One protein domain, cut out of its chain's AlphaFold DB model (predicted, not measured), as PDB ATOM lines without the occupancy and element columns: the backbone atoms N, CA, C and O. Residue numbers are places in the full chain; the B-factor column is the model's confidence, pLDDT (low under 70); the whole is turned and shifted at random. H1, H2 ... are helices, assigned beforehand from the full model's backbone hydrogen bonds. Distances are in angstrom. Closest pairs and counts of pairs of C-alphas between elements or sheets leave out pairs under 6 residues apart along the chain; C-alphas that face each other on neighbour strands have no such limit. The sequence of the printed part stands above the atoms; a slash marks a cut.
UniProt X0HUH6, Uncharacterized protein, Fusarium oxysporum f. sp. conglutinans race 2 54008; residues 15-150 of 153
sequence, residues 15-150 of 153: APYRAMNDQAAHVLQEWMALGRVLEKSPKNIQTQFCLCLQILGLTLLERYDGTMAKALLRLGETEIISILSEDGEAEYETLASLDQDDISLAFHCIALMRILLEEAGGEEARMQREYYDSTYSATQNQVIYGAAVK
ATOM      1  N   ALA A  15      -2.489  -2.155  18.734       55.59
ATOM      2  CA  ALA A  15      -1.490  -2.252  19.798       55.59
ATOM      3  C   ALA A  15      -0.055  -2.538  19.295       55.59
ATOM      4  O   ALA A  15       0.830  -1.756  19.637       55.59
ATOM      5  N   PRO A  16       0.204  -3.578  18.473       59.16
ATOM      6  CA  PRO A  16       1.544  -3.816  17.927       59.16
ATOM      7  C   PRO A  16       2.027  -2.677  17.020       59.16
ATOM      8  O   PRO A  16       3.179  -2.276  17.122       59.16
ATOM      9  N   TYR A  17       1.138  -2.073  16.225       58.69
ATOM     10  CA  TYR A  17       1.500  -0.947  15.355       58.69
ATOM     11  C   TYR A  17       1.868   0.317  16.143       58.69
ATOM     12  O   TYR A  17       2.767   1.048  15.745       58.69
ATOM     13  N   ARG A  18       1.224   0.574  17.291       63.06
ATOM     14  CA  ARG A  18       1.626   1.676  18.184       63.06
ATOM     15  C   ARG A  18       2.995   1.434  18.814       63.06
ATOM     16  O   ARG A  18       3.816   2.336  18.791       63.06
ATOM     17  N   ALA A  19       3.252   0.223  19.309       68.00
ATOM     18  CA  ALA A  19       4.548  -0.116  19.896       68.00
ATOM     19  C   ALA A  19       5.697  -0.015  18.874       68.00
ATOM     20  O   ALA A  19       6.758   0.510  19.201       68.00
ATOM     21  N   MET A  20       5.473  -0.453  17.631       66.25
ATOM     22  CA  MET A  20       6.447  -0.302  16.542       66.25
ATOM     23  C   MET A  20       6.685   1.174  16.187       66.25
ATOM     24  O   MET A  20       7.831   1.587  16.037       66.25
ATOM     25  N   ASN A  21       5.632   1.996  16.139       74.56
ATOM     26  CA  ASN A  21       5.766   3.439  15.906       74.56
ATOM     27  C   ASN A  21       6.546   4.157  17.018       74.56
ATOM     28  O   ASN A  21       7.318   5.073  16.723       74.56
ATOM     29  N   ASP A  22       6.363   3.746  18.275       83.69
ATOM     30  CA  ASP A  22       7.112   4.286  19.416       83.69
ATOM     31  C   ASP A  22       8.599   3.901  19.329       83.69
ATOM     32  O   ASP A  22       9.477   4.724  19.590       83.69
ATOM     33  N   GLN A  23       8.901   2.671  18.903       84.50
ATOM     34  CA  GLN A  23      10.278   2.228  18.688       84.50
ATOM     35  C   GLN A  23      10.946   2.947  17.513       84.50
ATOM     36  O   GLN A  23      12.075   3.401  17.661       84.50
ATOM     37  N   ALA A  24      10.257   3.113  16.383       81.31
ATOM     38  CA  ALA A  24      10.762   3.866  15.235       81.31
ATOM     39  C   ALA A  24      11.088   5.325  15.603       81.31
ATOM     40  O   ALA A  24      12.139   5.845  15.227       81.31
ATOM     41  N   ALA A  25      10.223   5.966  16.400       84.06
ATOM     42  CA  ALA A  25      10.479   7.306  16.928       84.06
ATOM     43  C   ALA A  25      11.736   7.333  17.811       84.06
ATOM     44  O   ALA A  25      12.554   8.248  17.703       84.06
ATOM     45  N   HIS A  26      11.907   6.317  18.658       87.69
ATOM     46  CA  HIS A  26      13.063   6.199  19.545       87.69
ATOM     47  C   HIS A  26      14.372   5.943  18.779       87.69
ATOM     48  O   HIS A  26      15.377   6.588  19.070       87.69
ATOM     49  N   VAL A  27      14.360   5.093  17.743       85.00
ATOM     50  CA  VAL A  27      15.513   4.898  16.837       85.00
ATOM     51  C   VAL A  27      15.943   6.231  16.233       85.00
ATOM     52  O   VAL A  27      17.115   6.600  16.323       85.00
ATOM     53  N   LEU A  28      14.997   6.978  15.657       84.00
ATOM     54  CA  LEU A  28      15.288   8.271  15.041       84.00
ATOM     55  C   LEU A  28      15.837   9.268  16.071       84.00
ATOM     56  O   LEU A  28      16.809   9.974  15.808       84.00
ATOM     57  N   GLN A  29      15.259   9.302  17.274       86.56
ATOM     58  CA  GLN A  29      15.735  10.166  18.350       86.56
ATOM     59  C   GLN A  29      17.189   9.867  18.734       86.56
ATOM     60  O   GLN A  29      17.982  10.806  18.871       86.56
ATOM     61  N   GLU A  30      17.542   8.593  18.905       86.56
ATOM     62  CA  GLU A  30      18.906   8.181  19.236       86.56
ATOM     63  C   GLU A  30      19.887   8.470  18.091       86.56
ATOM     64  O   GLU A  30      21.010   8.916  18.353       86.56
ATOM     65  N   TRP A  31      19.451   8.293  16.838       85.19
ATOM     66  CA  TRP A  31      20.225   8.639  15.644       85.19
ATOM     67  C   TRP A  31      20.569  10.130  15.607       85.19
ATOM     68  O   TRP A  31      21.741  10.505  15.631       85.19
ATOM     69  N   MET A  32      19.557  10.997  15.690       84.06
ATOM     70  CA  MET A  32      19.767  12.447  15.709       84.06
ATOM     71  C   MET A  32      20.598  12.881  16.929       84.06
ATOM     72  O   MET A  32      21.384  13.830  16.877       84.06
ATOM     73  N   ALA A  33      20.438  12.202  18.071       87.31
ATOM     74  CA  ALA A  33      21.246  12.476  19.251       87.31
ATOM     75  C   ALA A  33      22.725  12.140  19.027       87.31
ATOM     76  O   ALA A  33      23.575  12.861  19.547       87.31
ATOM     77  N   LEU A  34      23.044  11.081  18.278       87.25
ATOM     78  CA  LEU A  34      24.420  10.731  17.926       87.25
ATOM     79  C   LEU A  34      25.050  11.828  17.057       87.25
ATOM     80  O   LEU A  34      26.127  12.317  17.406       87.25
ATOM     81  N   GLY A  35      24.356  12.275  16.003       86.06
ATOM     82  CA  GLY A  35      24.803  13.382  15.148       86.06
ATOM     83  C   GLY A  35      25.107  14.653  15.942       86.06
ATOM     84  O   GLY A  35      26.215  15.187  15.890       86.06
ATOM     85  N   ARG A  36      24.180  15.071  16.818       87.44
ATOM     86  CA  ARG A  36      24.370  16.250  17.684       87.44
ATOM     87  C   ARG A  36      25.568  16.139  18.627       87.44
ATOM     88  O   ARG A  36      26.190  17.156  18.945       87.44
ATOM     89  N   VAL A  37      25.862  14.946  19.142       89.94
ATOM     90  CA  VAL A  37      27.025  14.734  20.018       89.94
ATOM     91  C   VAL A  37      28.313  14.811  19.206       89.94
ATOM     92  O   VAL A  37      29.266  15.466  19.634       89.94
ATOM     93  N   LEU A  38      28.336  14.223  18.010       88.62
ATOM     94  CA  LEU A  38      29.470  14.309  17.092       88.62
ATOM     95  C   LEU A  38      29.764  15.755  16.679       88.62
ATOM     96  O   LEU A  38      30.905  16.200  16.800       88.62
ATOM     97  N   GLU A  39      28.750  16.527  16.290       89.19
ATOM     98  CA  GLU A  39      28.905  17.945  15.927       89.19
ATOM     99  C   GLU A  39      29.529  18.789  17.039       89.19
ATOM    100  O   GLU A  39      30.348  19.670  16.775       89.19
ATOM    101  N   LYS A  40      29.162  18.510  18.292       90.94
ATOM    102  CA  LYS A  40      29.671  19.224  19.472       90.94
ATOM    103  C   LYS A  40      31.015  18.697  19.965       90.94
ATOM    104  O   LYS A  40      31.637  19.334  20.818       90.94
ATOM    105  N   SER A  41      31.457  17.545  19.470       91.62
ATOM    106  CA  SER A  41      32.706  16.926  19.900       91.62
ATOM    107  C   SER A  41      33.927  17.705  19.389       91.62
ATOM    108  O   SER A  41      33.887  18.290  18.305       91.62
ATOM    109  N   PRO A  42      35.048  17.704  20.131       94.56
ATOM    110  CA  PRO A  42      36.329  18.210  19.653       94.56
ATOM    111  C   PRO A  42      36.726  17.652  18.283       94.56
ATOM    112  O   PRO A  42      36.471  16.489  17.969       94.56
ATOM    113  N   LYS A  43      37.423  18.465  17.478       93.12
ATOM    114  CA  LYS A  43      37.744  18.105  16.091       93.12
ATOM    115  C   LYS A  43      38.541  16.803  15.968       93.12
ATOM    116  O   LYS A  43      38.274  16.014  15.074       93.12
ATOM    117  N   ASN A  44      39.475  16.552  16.883       92.62
ATOM    118  CA  ASN A  44      40.246  15.309  16.907       92.62
ATOM    119  C   ASN A  44      39.362  14.071  17.137       92.62
ATOM    120  O   ASN A  44      39.623  13.035  16.535       92.62
ATOM    121  N   ILE A  45      38.310  14.190  17.954       91.69
ATOM    122  CA  ILE A  45      37.351  13.108  18.220       91.69
ATOM    123  C   ILE A  45      36.479  12.880  16.987       91.69
ATOM    124  O   ILE A  45      36.321  11.742  16.561       91.69
ATOM    125  N   GLN A  46      35.982  13.953  16.362       91.75
ATOM    126  CA  GLN A  46      35.245  13.863  15.097       91.75
ATOM    127  C   GLN A  46      36.057  13.139  14.017       91.75
ATOM    128  O   GLN A  46      35.560  12.203  13.395       91.75
ATOM    129  N   THR A  47      37.318  13.542  13.829       89.69
ATOM    130  CA  THR A  47      38.245  12.916  12.880       89.69
ATOM    131  C   THR A  47      38.452  11.442  13.197       89.69
ATOM    132  O   THR A  47      38.306  10.594  12.320       89.69
ATOM    133  N   GLN A  48      38.761  11.117  14.454       87.56
ATOM    134  CA  GLN A  48      39.022   9.740  14.863       87.56
ATOM    135  C   GLN A  48      37.785   8.855  14.695       87.56
ATOM    136  O   GLN A  48      37.895   7.760  14.151       87.56
ATOM    137  N   PHE A  49      36.605   9.348  15.070       90.50
ATOM    138  CA  PHE A  49      35.341   8.655  14.847       90.50
ATOM    139  C   PHE A  49      35.084   8.397  13.356       90.50
ATOM    140  O   PHE A  49      34.836   7.256  12.977       90.50
ATOM    141  N   CYS A  50      35.190   9.425  12.504       89.00
ATOM    142  CA  CYS A  50      34.942   9.292  11.065       89.00
ATOM    143  C   CYS A  50      35.910   8.297  10.413       89.00
ATOM    144  O   CYS A  50      35.486   7.444   9.637       89.00
ATOM    145  N   LEU A  51      37.197   8.350  10.775       84.88
ATOM    146  CA  LEU A  51      38.201   7.404  10.288       84.88
ATOM    147  C   LEU A  51      37.898   5.976  10.739       84.88
ATOM    148  O   LEU A  51      37.962   5.053   9.930       84.88
ATOM    149  N   CYS A  52      37.550   5.780  12.012       82.69
ATOM    150  CA  CYS A  52      37.167   4.468  12.519       82.69
ATOM    151  C   CYS A  52      35.913   3.938  11.816       82.69
ATOM    152  O   CYS A  52      35.874   2.762  11.461       82.69
ATOM    153  N   LEU A  53      34.926   4.798  11.557       84.06
ATOM    154  CA  LEU A  53      33.705   4.444  10.840       84.06
ATOM    155  C   LEU A  53      34.010   4.013   9.399       84.06
ATOM    156  O   LEU A  53      33.493   3.001   8.934       84.06
ATOM    157  N   GLN A  54      34.897   4.734   8.709       82.50
ATOM    158  CA  GLN A  54      35.355   4.374   7.366       82.50
ATOM    159  C   GLN A  54      36.168   3.073   7.364       82.50
ATOM    160  O   GLN A  54      35.937   2.212   6.522       82.50
ATOM    161  N   ILE A  55      37.101   2.878   8.302       78.81
ATOM    162  CA  ILE A  55      37.866   1.623   8.412       78.81
ATOM    163  C   ILE A  55      36.918   0.454   8.655       78.81
ATOM    164  O   ILE A  55      37.017  -0.565   7.972       78.81
ATOM    165  N   LEU A  56      35.974   0.616   9.584       73.88
ATOM    166  CA  LEU A  56      34.963  -0.386   9.866       73.88
ATOM    167  C   LEU A  56      34.159  -0.685   8.595       73.88
ATOM    168  O   LEU A  56      34.173  -1.824   8.140       73.88
ATOM    169  N   GLY A  57      33.595   0.330   7.933       74.50
ATOM    170  CA  GLY A  57      32.883   0.175   6.661       74.50
ATOM    171  C   GLY A  57      33.689  -0.561   5.578       74.50
ATOM    172  O   GLY A  57      33.127  -1.384   4.863       74.50
ATOM    173  N   LEU A  58      35.011  -0.357   5.495       72.38
ATOM    174  CA  LEU A  58      35.885  -1.106   4.578       72.38
ATOM    175  C   LEU A  58      36.049  -2.575   4.966       72.38
ATOM    176  O   LEU A  58      35.966  -3.443   4.098       72.38
ATOM    177  N   THR A  59      36.307  -2.864   6.249       67.12
ATOM    178  CA  THR A  59      36.424  -4.252   6.751       67.12
ATOM    179  C   THR A  59      35.135  -5.037   6.581       67.12
ATOM    180  O   THR A  59      35.127  -6.267   6.640       67.12
ATOM    181  N   LEU A  60      34.053  -4.299   6.370       64.75
ATOM    182  CA  LEU A  60      32.723  -4.811   6.271       64.75
ATOM    183  C   LEU A  60      32.254  -5.084   4.825       64.75
ATOM    184  O   LEU A  60      31.181  -5.635   4.621       64.75
ATOM    185  N   LEU A  61      33.042  -4.773   3.799       65.25
ATOM    186  CA  LEU A  61      32.683  -5.130   2.424       65.25
ATOM    187  C   LEU A  61      32.845  -6.649   2.214       65.25
ATOM    188  O   LEU A  61      33.969  -7.146   2.168       65.25
ATOM    189  N   GLU A  62      31.736  -7.388   2.039       58.38
ATOM    190  CA  GLU A  62      31.735  -8.852   1.805       58.38
ATOM    191  C   GLU A  62      32.664  -9.278   0.656       58.38
ATOM    192  O   GLU A  62      33.269 -10.355   0.667       58.38
ATOM    193  N   ARG A  63      32.785  -8.417  -0.359       67.12
ATOM    194  CA  ARG A  63      33.770  -8.509  -1.434       67.12
ATOM    195  C   ARG A  63      34.402  -7.142  -1.609       67.12
ATOM    196  O   ARG A  63      33.696  -6.140  -1.646       67.12
ATOM    197  N   TYR A  64      35.723  -7.110  -1.763       65.31
ATOM    198  CA  TYR A  64      36.420  -5.866  -2.062       65.31
ATOM    199  C   TYR A  64      35.968  -5.325  -3.426       65.31
ATOM    200  O   TYR A  64      36.447  -5.764  -4.474       65.31
ATOM    201  N   ASP A  65      35.046  -4.368  -3.401       73.94
ATOM    202  CA  ASP A  65      34.712  -3.519  -4.536       73.94
ATOM    203  C   ASP A  65      35.511  -2.218  -4.414       73.94
ATOM    204  O   ASP A  65      35.272  -1.378  -3.540       73.94
ATOM    205  N   GLY A  66      36.482  -2.044  -5.311       73.44
ATOM    206  CA  GLY A  66      37.323  -0.851  -5.352       73.44
ATOM    207  C   GLY A  66      36.545   0.445  -5.607       73.44
ATOM    208  O   GLY A  66      37.083   1.519  -5.346       73.44
ATOM    209  N   THR A  67      35.312   0.377  -6.106       80.56
ATOM    210  CA  THR A  67      34.421   1.525  -6.326       80.56
ATOM    211  C   THR A  67      33.765   1.950  -5.020       80.56
ATOM    212  O   THR A  67      33.918   3.106  -4.625       80.56
ATOM    213  N   MET A  68      33.136   1.016  -4.299       72.19
ATOM    214  CA  MET A  68      32.525   1.278  -2.987       72.19
ATOM    215  C   MET A  68      33.577   1.686  -1.952       72.19
ATOM    216  O   MET A  68      33.391   2.667  -1.237       72.19
ATOM    217  N   ALA A  69      34.730   1.012  -1.934       72.88
ATOM    218  CA  ALA A  69      35.836   1.377  -1.052       72.88
ATOM    219  C   ALA A  69      36.344   2.804  -1.328       72.88
ATOM    220  O   ALA A  69      36.612   3.565  -0.400       72.88
ATOM    221  N   LYS A  70      36.450   3.198  -2.607       78.69
ATOM    222  CA  LYS A  70      36.826   4.571  -2.979       78.69
ATOM    223  C   LYS A  70      35.749   5.583  -2.616       78.69
ATOM    224  O   LYS A  70      36.113   6.685  -2.233       78.69
ATOM    225  N   ALA A  71      34.471   5.250  -2.766       80.75
ATOM    226  CA  ALA A  71      33.374   6.134  -2.381       80.75
ATOM    227  C   ALA A  71      33.394   6.397  -0.869       80.75
ATOM    228  O   ALA A  71      33.448   7.551  -0.456       80.75
ATOM    229  N   LEU A  72      33.499   5.341  -0.059       78.25
ATOM    230  CA  LEU A  72      33.592   5.434   1.396       78.25
ATOM    231  C   LEU A  72      34.796   6.272   1.854       78.25
ATOM    232  O   LEU A  72      34.653   7.148   2.700       78.25
ATOM    233  N   LEU A  73      35.975   6.039   1.267       81.69
ATOM    234  CA  LEU A  73      37.199   6.789   1.582       81.69
ATOM    235  C   LEU A  73      37.193   8.233   1.066       81.69
ATOM    236  O   LEU A  73      38.028   9.032   1.488       81.69
ATOM    237  N   ARG A  74      36.310   8.566   0.117       84.00
ATOM    238  CA  ARG A  74      36.144   9.933  -0.391       84.00
ATOM    239  C   ARG A  74      35.240  10.778   0.487       84.00
ATOM    240  O   ARG A  74      35.330  11.996   0.367       84.00
ATOM    241  N   LEU A  75      34.417  10.157   1.334       82.56
ATOM    242  CA  LEU A  75      33.562  10.895   2.249       82.56
ATOM    243  C   LEU A  75      34.412  11.744   3.193       82.56
ATOM    244  O   LEU A  75      35.257  11.236   3.937       82.56
ATOM    245  N   GLY A  76      34.183  13.051   3.146       85.88
ATOM    246  CA  GLY A  76      34.756  13.986   4.096       85.88
ATOM    247  C   GLY A  76      34.071  13.873   5.455       85.88
ATOM    248  O   GLY A  76      32.903  13.512   5.560       85.88
ATOM    249  N   GLU A  77      34.777  14.265   6.514       86.31
ATOM    250  CA  GLU A  77      34.220  14.294   7.874       86.31
ATOM    251  C   GLU A  77      32.936  15.128   7.953       86.31
ATOM    252  O   GLU A  77      31.980  14.734   8.609       86.31
ATOM    253  N   THR A  78      32.887  16.263   7.248       85.94
ATOM    254  CA  THR A  78      31.692  17.112   7.184       85.94
ATOM    255  C   THR A  78      30.504  16.386   6.557       85.94
ATOM    256  O   THR A  78      29.386  16.548   7.029       85.94
ATOM    257  N   GLU A  79      30.732  15.586   5.515       84.88
ATOM    258  CA  GLU A  79      29.672  14.824   4.844       84.88
ATOM    259  C   GLU A  79      29.158  13.710   5.757       84.88
ATOM    260  O   GLU A  79      27.953  13.575   5.938       84.88
ATOM    261  N   ILE A  80      30.068  12.977   6.406       83.94
ATOM    262  CA  ILE A  80      29.726  11.923   7.373       83.94
ATOM    263  C   ILE A  80      28.906  12.496   8.530       83.94
ATOM    264  O   ILE A  80      27.849  11.965   8.859       83.94
ATOM    265  N   ILE A  81      29.369  13.592   9.134       84.44
ATOM    266  CA  ILE A  81      28.663  14.235  10.248       84.44
ATOM    267  C   ILE A  81      27.301  14.753   9.780       84.44
ATOM    268  O   ILE A  81      26.312  14.534  10.468       84.44
ATOM    269  N   SER A  82      27.221  15.360   8.592       82.75
ATOM    270  CA  SER A  82      25.951  15.851   8.048       82.75
ATOM    271  C   SER A  82      24.926  14.737   7.831       82.75
ATOM    272  O   SER A  82      23.750  14.980   8.063       82.75
ATOM    273  N   ILE A  83      25.345  13.540   7.405       79.62
ATOM    274  CA  ILE A  83      24.450  12.379   7.247       79.62
ATOM    275  C   ILE A  83      23.925  11.908   8.612       79.62
ATOM    276  O   ILE A  83      22.754  11.574   8.751       79.62
ATOM    277  N   LEU A  84      24.783  11.896   9.634       77.94
ATOM    278  CA  LEU A  84      24.405  11.473  10.989       77.94
ATOM    279  C   LEU A  84      23.558  12.518  11.736       77.94
ATOM    280  O   LEU A  84      22.933  12.189  12.742       77.94
ATOM    281  N   SER A  85      23.548  13.760  11.256       74.25
ATOM    282  CA  SER A  85      22.796  14.885  11.818       74.25
ATOM    283  C   SER A  85      21.560  15.278  11.002       74.25
ATOM    284  O   SER A  85      20.930  16.287  11.318       74.25
ATOM    285  N   GLU A  86      21.233  14.554   9.929       71.81
ATOM    286  CA  GLU A  86      20.096  14.889   9.070       71.81
ATOM    287  C   GLU A  86      18.775  14.630   9.829       71.81
ATOM    288  O   GLU A  86      18.513  13.522  10.287       71.81
ATOM    289  N   ASP A  87      17.951  15.671  10.005       62.91
ATOM    290  CA  ASP A  87      16.614  15.561  10.606       62.91
ATOM    291  C   ASP A  87      15.609  15.208   9.492       62.91
ATOM    292  O   ASP A  87      15.189  16.073   8.717       62.91
ATOM    293  N   GLY A  88      15.229  13.934   9.375       61.41
ATOM    294  CA  GLY A  88      14.330  13.465   8.320       61.41
ATOM    295  C   GLY A  88      12.949  13.041   8.821       61.41
ATOM    296  O   GLY A  88      12.770  11.912   9.261       61.41
ATOM    297  N   GLU A  89      11.915  13.868   8.642       59.66
ATOM    298  CA  GLU A  89      10.511  13.428   8.803       59.66
ATOM    299  C   GLU A  89      10.178  12.257   7.845       59.66
ATOM    300  O   GLU A  89       9.464  11.324   8.201       59.66
ATOM    301  N   ALA A  90      10.813  12.230   6.666       61.69
ATOM    302  CA  ALA A  90      10.762  11.108   5.726       61.69
ATOM    303  C   ALA A  90      11.498   9.842   6.225       61.69
ATOM    304  O   ALA A  90      11.163   8.724   5.819       61.69
ATOM    305  N   GLU A  91      12.487   9.988   7.111       70.19
ATOM    306  CA  GLU A  91      13.156   8.847   7.748       70.19
ATOM    307  C   GLU A  91      12.268   8.232   8.828       70.19
ATOM    308  O   GLU A  91      12.246   7.010   8.952       70.19
ATOM    309  N   TYR A  92      11.447   9.031   9.522       69.69
ATOM    310  CA  TYR A  92      10.448   8.502  10.456       69.69
ATOM    311  C   TYR A  92       9.426   7.599   9.762       69.69
ATOM    312  O   TYR A  92       9.210   6.479  10.213       69.69
ATOM    313  N   GLU A  93       8.816   8.050   8.660       69.19
ATOM    314  CA  GLU A  93       7.833   7.237   7.924       69.19
ATOM    315  C   GLU A  93       8.450   5.936   7.398       69.19
ATOM    316  O   GLU A  93       7.814   4.882   7.427       69.19
ATOM    317  N   THR A  94       9.717   5.997   6.976       75.19
ATOM    318  CA  THR A  94      10.476   4.816   6.557       75.19
ATOM    319  C   THR A  94      10.680   3.860   7.731       75.19
ATOM    320  O   THR A  94      10.324   2.691   7.619       75.19
ATOM    321  N   LEU A  95      11.172   4.349   8.874       72.50
ATOM    322  CA  LEU A  95      11.395   3.548  10.081       72.50
ATOM    323  C   LEU A  95      10.091   2.944  10.621       72.50
ATOM    324  O   LEU A  95      10.056   1.770  10.965       72.50
ATOM    325  N   ALA A  96       8.999   3.709  10.635       74.88
ATOM    326  CA  ALA A  96       7.683   3.256  11.086       74.88
ATOM    327  C   ALA A  96       7.088   2.140  10.203       74.88
ATOM    328  O   ALA A  96       6.175   1.434  10.630       74.88
ATOM    329  N   SER A  97       7.597   1.978   8.976       76.38
ATOM    330  CA  SER A  97       7.195   0.910   8.055       76.38
ATOM    331  C   SER A  97       8.029  -0.372   8.165       76.38
ATOM    332  O   SER A  97       7.655  -1.378   7.559       76.38
ATOM    333  N   LEU A  98       9.136  -0.343   8.916       77.69
ATOM    334  CA  LEU A  98      10.030  -1.487   9.100       77.69
ATOM    335  C   LEU A  98       9.421  -2.539  10.030       77.69
ATOM    336  O   LEU A  98       8.577  -2.241  10.878       77.69
ATOM    337  N   ASP A  99       9.871  -3.784   9.883       80.19
ATOM    338  CA  ASP A  99       9.531  -4.843  10.824       80.19
ATOM    339  C   ASP A  99      10.395  -4.789  12.100       80.19
ATOM    340  O   ASP A  99      11.298  -3.964  12.259       80.19
ATOM    341  N   GLN A 100      10.075  -5.652  13.067       81.56
ATOM    342  CA  GLN A 100      10.756  -5.669  14.361       81.56
ATOM    343  C   GLN A 100      12.241  -6.045  14.252       81.56
ATOM    344  O   GLN A 100      13.040  -5.568  15.065       81.56
ATOM    345  N   ASP A 101      12.607  -6.898  13.295       81.25
ATOM    346  CA  ASP A 101      13.984  -7.362  13.133       81.25
ATOM    347  C   ASP A 101      14.847  -6.215  12.598       81.25
ATOM    348  O   ASP A 101      15.928  -5.966  13.136       81.25
ATOM    349  N   ASP A 102      14.323  -5.452  11.635       79.69
ATOM    350  CA  ASP A 102      14.952  -4.251  11.082       79.69
ATOM    351  C   ASP A 102      15.072  -3.112  12.116       79.69
ATOM    352  O   ASP A 102      16.107  -2.444  12.205       79.69
ATOM    353  N   ILE A 103      14.051  -2.902  12.954       81.25
ATOM    354  CA  ILE A 103      14.101  -1.911  14.045       81.25
ATOM    355  C   ILE A 103      15.155  -2.282  15.093       81.25
ATOM    356  O   ILE A 103      15.945  -1.438  15.529       81.25
ATOM    357  N   SER A 104      15.190  -3.550  15.496       83.31
ATOM    358  CA  SER A 104      16.154  -4.053  16.482       83.31
ATOM    359  C   SER A 104      17.589  -3.964  15.939       83.31
ATOM    360  O   SER A 104      18.529  -3.630  16.666       83.31
ATOM    361  N   LEU A 105      17.740  -4.137  14.629       79.75
ATOM    362  CA  LEU A 105      18.994  -3.981  13.914       79.75
ATOM    363  C   LEU A 105      19.467  -2.522  13.847       79.75
ATOM    364  O   LEU A 105      20.657  -2.241  14.022       79.75
ATOM    365  N   ALA A 106      18.550  -1.572  13.659       80.62
ATOM    366  CA  ALA A 106      18.868  -0.149  13.712       80.62
ATOM    367  C   ALA A 106      19.384   0.266  15.104       80.62
ATOM    368  O   ALA A 106      20.413   0.941  15.210       80.62
ATOM    369  N   PHE A 107      18.736  -0.207  16.175       84.94
ATOM    370  CA  PHE A 107      19.205   0.002  17.548       84.94
ATOM    371  C   PHE A 107      20.604  -0.577  17.791       84.94
ATOM    372  O   PHE A 107      21.453   0.097  18.384       84.94
ATOM    373  N   HIS A 108      20.879  -1.781  17.283       84.81
ATOM    374  CA  HIS A 108      22.211  -2.380  17.354       84.81
ATOM    375  C   HIS A 108      23.281  -1.499  16.689       84.81
ATOM    376  O   HIS A 108      24.354  -1.270  17.253       84.81
ATOM    377  N   CYS A 109      22.987  -0.944  15.513       80.44
ATOM    378  CA  CYS A 109      23.932  -0.090  14.793       80.44
ATOM    379  C   CYS A 109      24.222   1.216  15.535       80.44
ATOM    380  O   CYS A 109      25.378   1.634  15.637       80.44
ATOM    381  N   ILE A 110      23.189   1.836  16.106       84.69
ATOM    382  CA  ILE A 110      23.340   3.015  16.964       84.69
ATOM    383  C   ILE A 110      24.235   2.691  18.166       84.69
ATOM    384  O   ILE A 110      25.138   3.469  18.481       84.69
ATOM    385  N   ALA A 111      24.041   1.532  18.805       86.69
ATOM    386  CA  ALA A 111      24.878   1.092  19.919       86.69
ATOM    387  C   ALA A 111      26.352   0.968  19.524       86.69
ATOM    388  O   ALA A 111      27.222   1.501  20.216       86.69
ATOM    389  N   LEU A 112      26.639   0.331  18.387       84.81
ATOM    390  CA  LEU A 112      28.005   0.199  17.881       84.81
ATOM    391  C   LEU A 112      28.653   1.556  17.592       84.81
ATOM    392  O   LEU A 112      29.800   1.783  17.973       84.81
ATOM    393  N   MET A 113      27.927   2.480  16.959       86.38
ATOM    394  CA  MET A 113      28.449   3.822  16.690       86.38
ATOM    395  C   MET A 113      28.696   4.618  17.971       86.38
ATOM    396  O   MET A 113      29.699   5.316  18.078       86.38
ATOM    397  N   ARG A 114      27.832   4.482  18.976       89.19
ATOM    398  CA  ARG A 114      28.036   5.114  20.284       89.19
ATOM    399  C   ARG A 114      29.275   4.573  20.989       89.19
ATOM    400  O   ARG A 114      30.069   5.364  21.488       89.19
ATOM    401  N   ILE A 115      29.484   3.258  20.968       85.44
ATOM    402  CA  ILE A 115      30.700   2.633  21.513       85.44
ATOM    403  C   ILE A 115      31.938   3.137  20.760       85.44
ATOM    404  O   ILE A 115      32.933   3.495  21.379       85.44
ATOM    405  N   LEU A 116      31.873   3.235  19.430       86.69
ATOM    406  CA  LEU A 116      32.979   3.756  18.629       86.69
ATOM    407  C   LEU A 116      33.321   5.214  18.970       86.69
ATOM    408  O   LEU A 116      34.495   5.585  19.002       86.69
ATOM    409  N   LEU A 117      32.306   6.041  19.223       88.56
ATOM    410  CA  LEU A 117      32.488   7.424  19.650       88.56
ATOM    411  C   LEU A 117      33.155   7.512  21.027       88.56
ATOM    412  O   LEU A 117      34.071   8.315  21.197       88.56
ATOM    413  N   GLU A 118      32.744   6.679  21.979       87.00
ATOM    414  CA  GLU A 118      33.390   6.582  23.293       87.00
ATOM    415  C   GLU A 118      34.876   6.216  23.160       87.00
ATOM    416  O   GLU A 118      35.732   6.901  23.719       87.00
ATOM    417  N   GLU A 119      35.207   5.205  22.350       83.50
ATOM    418  CA  GLU A 119      36.596   4.781  22.099       83.50
ATOM    419  C   GLU A 119      37.433   5.864  21.393       83.50
ATOM    420  O   GLU A 119      38.649   5.951  21.575       83.50
ATOM    421  N   ALA A 120      36.793   6.738  20.612       85.62
ATOM    422  CA  ALA A 120      37.432   7.922  20.039       85.62
ATOM    423  C   ALA A 120      37.677   9.044  21.073       85.62
ATOM    424  O   ALA A 120      38.246  10.078  20.721       85.62
ATOM    425  N   GLY A 121      37.272   8.859  22.334       83.62
ATOM    426  CA  GLY A 121      37.372   9.837  23.420       83.62
ATOM    427  C   GLY A 121      36.132  10.721  23.590       83.62
ATOM    428  O   GLY A 121      36.214  11.753  24.256       83.62
ATOM    429  N   GLY A 122      35.017  10.359  22.950       88.19
ATOM    430  CA  GLY A 122      33.728  11.042  23.039       88.19
ATOM    431  C   GLY A 122      32.901  10.657  24.272       88.19
ATOM    432  O   GLY A 122      33.422  10.205  25.288       88.19
ATOM    433  N   GLU A 123      31.590  10.886  24.194       91.19
ATOM    434  CA  GLU A 123      30.644  10.600  25.284       91.19
ATOM    435  C   GLU A 123      30.500   9.091  25.565       91.19
ATOM    436  O   GLU A 123      30.551   8.279  24.645       91.19
ATOM    437  N   GLU A 124      30.280   8.721  26.835       87.81
ATOM    438  CA  GLU A 124      30.101   7.329  27.273       87.81
ATOM    439  C   GLU A 124      28.788   6.718  26.744       87.81
ATOM    440  O   GLU A 124      27.698   7.254  26.936       87.81
ATOM    441  N   ALA A 125      28.872   5.531  26.148       86.00
ATOM    442  CA  ALA A 125      27.771   4.792  25.531       86.00
ATOM    443  C   ALA A 125      27.055   3.824  26.491       86.00
ATOM    444  O   ALA A 125      26.535   2.789  26.070       86.00
ATOM    445  N   ARG A 126      27.098   4.064  27.809       85.19
ATOM    446  CA  ARG A 126      26.660   3.082  28.823       85.19
ATOM    447  C   ARG A 126      25.218   2.611  28.617       85.19
ATOM    448  O   ARG A 126      24.975   1.415  28.714       85.19
ATOM    449  N   MET A 127      24.295   3.529  28.332       85.06
ATOM    450  CA  MET A 127      22.882   3.194  28.111       85.06
ATOM    451  C   MET A 127      22.672   2.459  26.783       85.06
ATOM    452  O   MET A 127      21.879   1.530  26.705       85.06
ATOM    453  N   GLN A 128      23.423   2.818  25.743       85.25
ATOM    454  CA  GLN A 128      23.243   2.244  24.412       85.25
ATOM    455  C   GLN A 128      23.806   0.826  24.280       85.25
ATOM    456  O   GLN A 128      23.368   0.082  23.408       85.25
ATOM    457  N   ARG A 129      24.709   0.407  25.175       83.19
ATOM    458  CA  ARG A 129      25.210  -0.978  25.225       83.19
ATOM    459  C   ARG A 129      24.111  -2.018  25.452       83.19
ATOM    460  O   ARG A 129      24.309  -3.164  25.070       83.19
ATOM    461  N   GLU A 130      22.968  -1.646  26.025       86.50
ATOM    462  CA  GLU A 130      21.821  -2.553  26.195       86.50
ATOM    463  C   GLU A 130      21.193  -2.972  24.857       86.50
ATOM    464  O   GLU A 130      20.618  -4.052  24.760       86.50
ATOM    465  N   TYR A 131      21.353  -2.151  23.815       83.69
ATOM    466  CA  TYR A 131      20.881  -2.443  22.463       83.69
ATOM    467  C   TYR A 131      21.892  -3.238  21.625       83.69
ATOM    468  O   TYR A 131      21.602  -3.625  20.492       83.69
ATOM    469  N   TYR A 132      23.097  -3.487  22.149       81.50
ATOM    470  CA  TYR A 132      24.068  -4.329  21.465       81.50
ATOM    471  C   TYR A 132      23.623  -5.794  21.516       81.50
ATOM    472  O   TYR A 132      23.736  -6.464  22.540       81.50
ATOM    473  N   ASP A 133      23.166  -6.300  20.377       80.06
ATOM    474  CA  ASP A 133      22.915  -7.724  20.188       80.06
ATOM    475  C   ASP A 133      24.023  -8.428  19.377       80.06
ATOM    476  O   ASP A 133      24.239  -8.157  18.198       80.06
ATOM    477  N   SER A 134      24.720  -9.377  20.010       70.75
ATOM    478  CA  SER A 134      25.760 -10.199  19.369       70.75
ATOM    479  C   SER A 134      25.233 -11.241  18.371       70.75
ATOM    480  O   SER A 134      26.031 -11.894  17.698       70.75
ATOM    481  N   THR A 135      23.914 -11.455  18.310       72.88
ATOM    482  CA  THR A 135      23.279 -12.370  17.351       72.88
ATOM    483  C   THR A 135      23.216 -11.779  15.948       72.88
ATOM    484  O   THR A 135      23.247 -12.545  14.980       72.88
ATOM    485  N   TYR A 136      23.231 -10.444  15.820       69.19
ATOM    486  CA  TYR A 136      23.480  -9.795  14.541       69.19
ATOM    487  C   TYR A 136      24.896 -10.131  14.092       69.19
ATOM    488  O   TYR A 136      25.899  -9.769  14.713       69.19
ATOM    489  N   SER A 137      24.966 -10.934  13.030       56.97
ATOM    490  CA  SER A 137      26.232 -11.465  12.538       56.97
ATOM    491  C   SER A 137      27.154 -10.336  12.082       56.97
ATOM    492  O   SER A 137      26.691  -9.260  11.693       56.97
ATOM    493  N   ALA A 138      28.463 -10.616  12.023       59.31
ATOM    494  CA  ALA A 138      29.420  -9.722  11.376       59.31
ATOM    495  C   ALA A 138      28.881  -9.261  10.011       59.31
ATOM    496  O   ALA A 138      28.879  -8.071   9.754       59.31
ATOM    497  N   THR A 139      28.296 -10.166   9.220       53.22
ATOM    498  CA  THR A 139      27.708  -9.909   7.895       53.22
ATOM    499  C   THR A 139      26.432  -9.052   7.879       53.22
ATOM    500  O   THR A 139      26.188  -8.330   6.921       53.22
ATOM    501  N   GLN A 140      25.613  -9.045   8.926       54.78
ATOM    502  CA  GLN A 140      24.487  -8.100   8.992       54.78
ATOM    503  C   GLN A 140      24.989  -6.703   9.333       54.78
ATOM    504  O   GLN A 140      24.670  -5.753   8.622       54.78
ATOM    505  N   ASN A 141      25.900  -6.604  10.302       55.12
ATOM    506  CA  ASN A 141      26.607  -5.360  10.601       55.12
ATOM    507  C   ASN A 141      27.306  -4.812   9.345       55.12
ATOM    508  O   ASN A 141      27.323  -3.603   9.125       55.12
ATOM    509  N   GLN A 142      27.784  -5.701   8.464       51.94
ATOM    510  CA  GLN A 142      28.413  -5.358   7.191       51.94
ATOM    511  C   GLN A 142      27.530  -4.552   6.235       51.94
ATOM    512  O   GLN A 142      27.941  -3.506   5.728       51.94
ATOM    513  N   VAL A 143      26.309  -5.027   6.003       48.19
ATOM    514  CA  VAL A 143      25.365  -4.430   5.051       48.19
ATOM    515  C   VAL A 143      24.868  -3.061   5.533       48.19
ATOM    516  O   VAL A 143      24.679  -2.144   4.734       48.19
ATOM    517  N   ILE A 144      24.712  -2.881   6.845       49.62
ATOM    518  CA  ILE A 144      24.052  -1.699   7.418       49.62
ATOM    519  C   ILE A 144      24.989  -0.496   7.497       49.62
ATOM    520  O   ILE A 144      24.575   0.624   7.204       49.62
ATOM    521  N   TYR A 145      26.273  -0.714   7.795       52.66
ATOM    522  CA  TYR A 145      27.273   0.350   7.670       52.66
ATOM    523  C   TYR A 145      27.435   0.807   6.214       52.66
ATOM    524  O   TYR A 145      27.628   1.997   5.967       52.66
ATOM    525  N   GLY A 146      27.281  -0.102   5.245       45.00
ATOM    526  CA  GLY A 146      27.203   0.254   3.825       45.00
ATOM    527  C   GLY A 146      25.984   1.128   3.483       45.00
ATOM    528  O   GLY A 146      26.103   2.059   2.687       45.00
ATOM    529  N   ALA A 147      24.833   0.881   4.119       43.06
ATOM    530  CA  ALA A 147      23.610   1.667   3.933       43.06
ATOM    531  C   ALA A 147      23.674   3.062   4.592       43.06
ATOM    532  O   ALA A 147      23.261   4.042   3.969       43.06
ATOM    533  N   ALA A 148      24.258   3.179   5.792       45.28
ATOM    534  CA  ALA A 148      24.466   4.451   6.504       45.28
ATOM    535  C   ALA A 148      25.400   5.426   5.757       45.28
ATOM    536  O   ALA A 148      25.347   6.635   5.951       45.28
ATOM    537  N   VAL A 149      26.233   4.899   4.863       47.53
ATOM    538  CA  VAL A 149      27.172   5.647   4.013       47.53
ATOM    539  C   VAL A 149      26.508   6.154   2.718       47.53
ATOM    540  O   VAL A 149      27.142   6.880   1.957       47.53
ATOM    541  N   LYS A 150      25.231   5.814   2.458       40.97
ATOM    542  CA  LYS A 150      24.506   6.109   1.202       40.97
ATOM    543  C   LYS A 150      25.390   5.873  -0.038       40.97
ATOM    544  O   LYS A 150      25.522   6.733  -0.901       40.97
TER     545      LYS A 150
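Overview. This is residues 15 to 150 of the 153 residues of an uncharacterized protein of Fusarium oxysporum f. sp. conglutinans race 2 54008 (UniProt X0HUH6). Two long helices, H1 and H6, lie side by side and run the same way, and H2 slants past the ends of both. H3 folds back on the last part of H2 as a hairpin, H4 and H5 pack on H1, the short H7 packs on H6, and H8 meets H2 and H6 with few contacts. The printed part has 136 residues with eight named helices, H1 to H8 in order, and no named strand: all helix. It is compact, with a radius of gyration of the C-alphas of 14.7 A, and spans 44 by 34 by 28 A.

Along the chain. H1, residues 15 to 40, begins with C-alpha 15 at (-1.490, -2.252, 19.798) and is 37.8 A long from first to last C-alpha. H2, residues 43 to 59, is 24.3 A long. H3 is residues 66 to 74, H4 77 to 84 and H5 89 to 96. H6, residues 100 to 119, is 28.9 A long. H7 is residues 128 to 131, and H8, residues 138 to 148, ends with C-alpha 148 at (24.466, 4.451, 6.504).

Arrangement. H1 touches H6 at a shallow tilt of 20 degrees, the same way; their closest C-alphas, of Val 27 and Phe 107, are 6.2 A apart. With residues 20 to 28 alone H1 touches H5, closest at the C-alphas of Asn 21 and Ala 96, 5.2 A. With residues 31 to 39 alone it touches H4, closest at those of Gly 35 and Leu 84, 4.6 A. H2 and H3 form a helical hairpin. H8 only just touches H6, with 3 pairs of C-alphas within 8 A. Every O i to N i+4 pair is within hydrogen-bond range in H1 to H6; in H8 6 of 7 are, and H7 is too short for one.

Size, cuts and confidence. The C-alphas farthest apart, of Ala 15 and Gly 66, are 46.3 A apart. The printed part has no cut, and no link is long. Residues 136 to 150 are among those with pLDDT under 70.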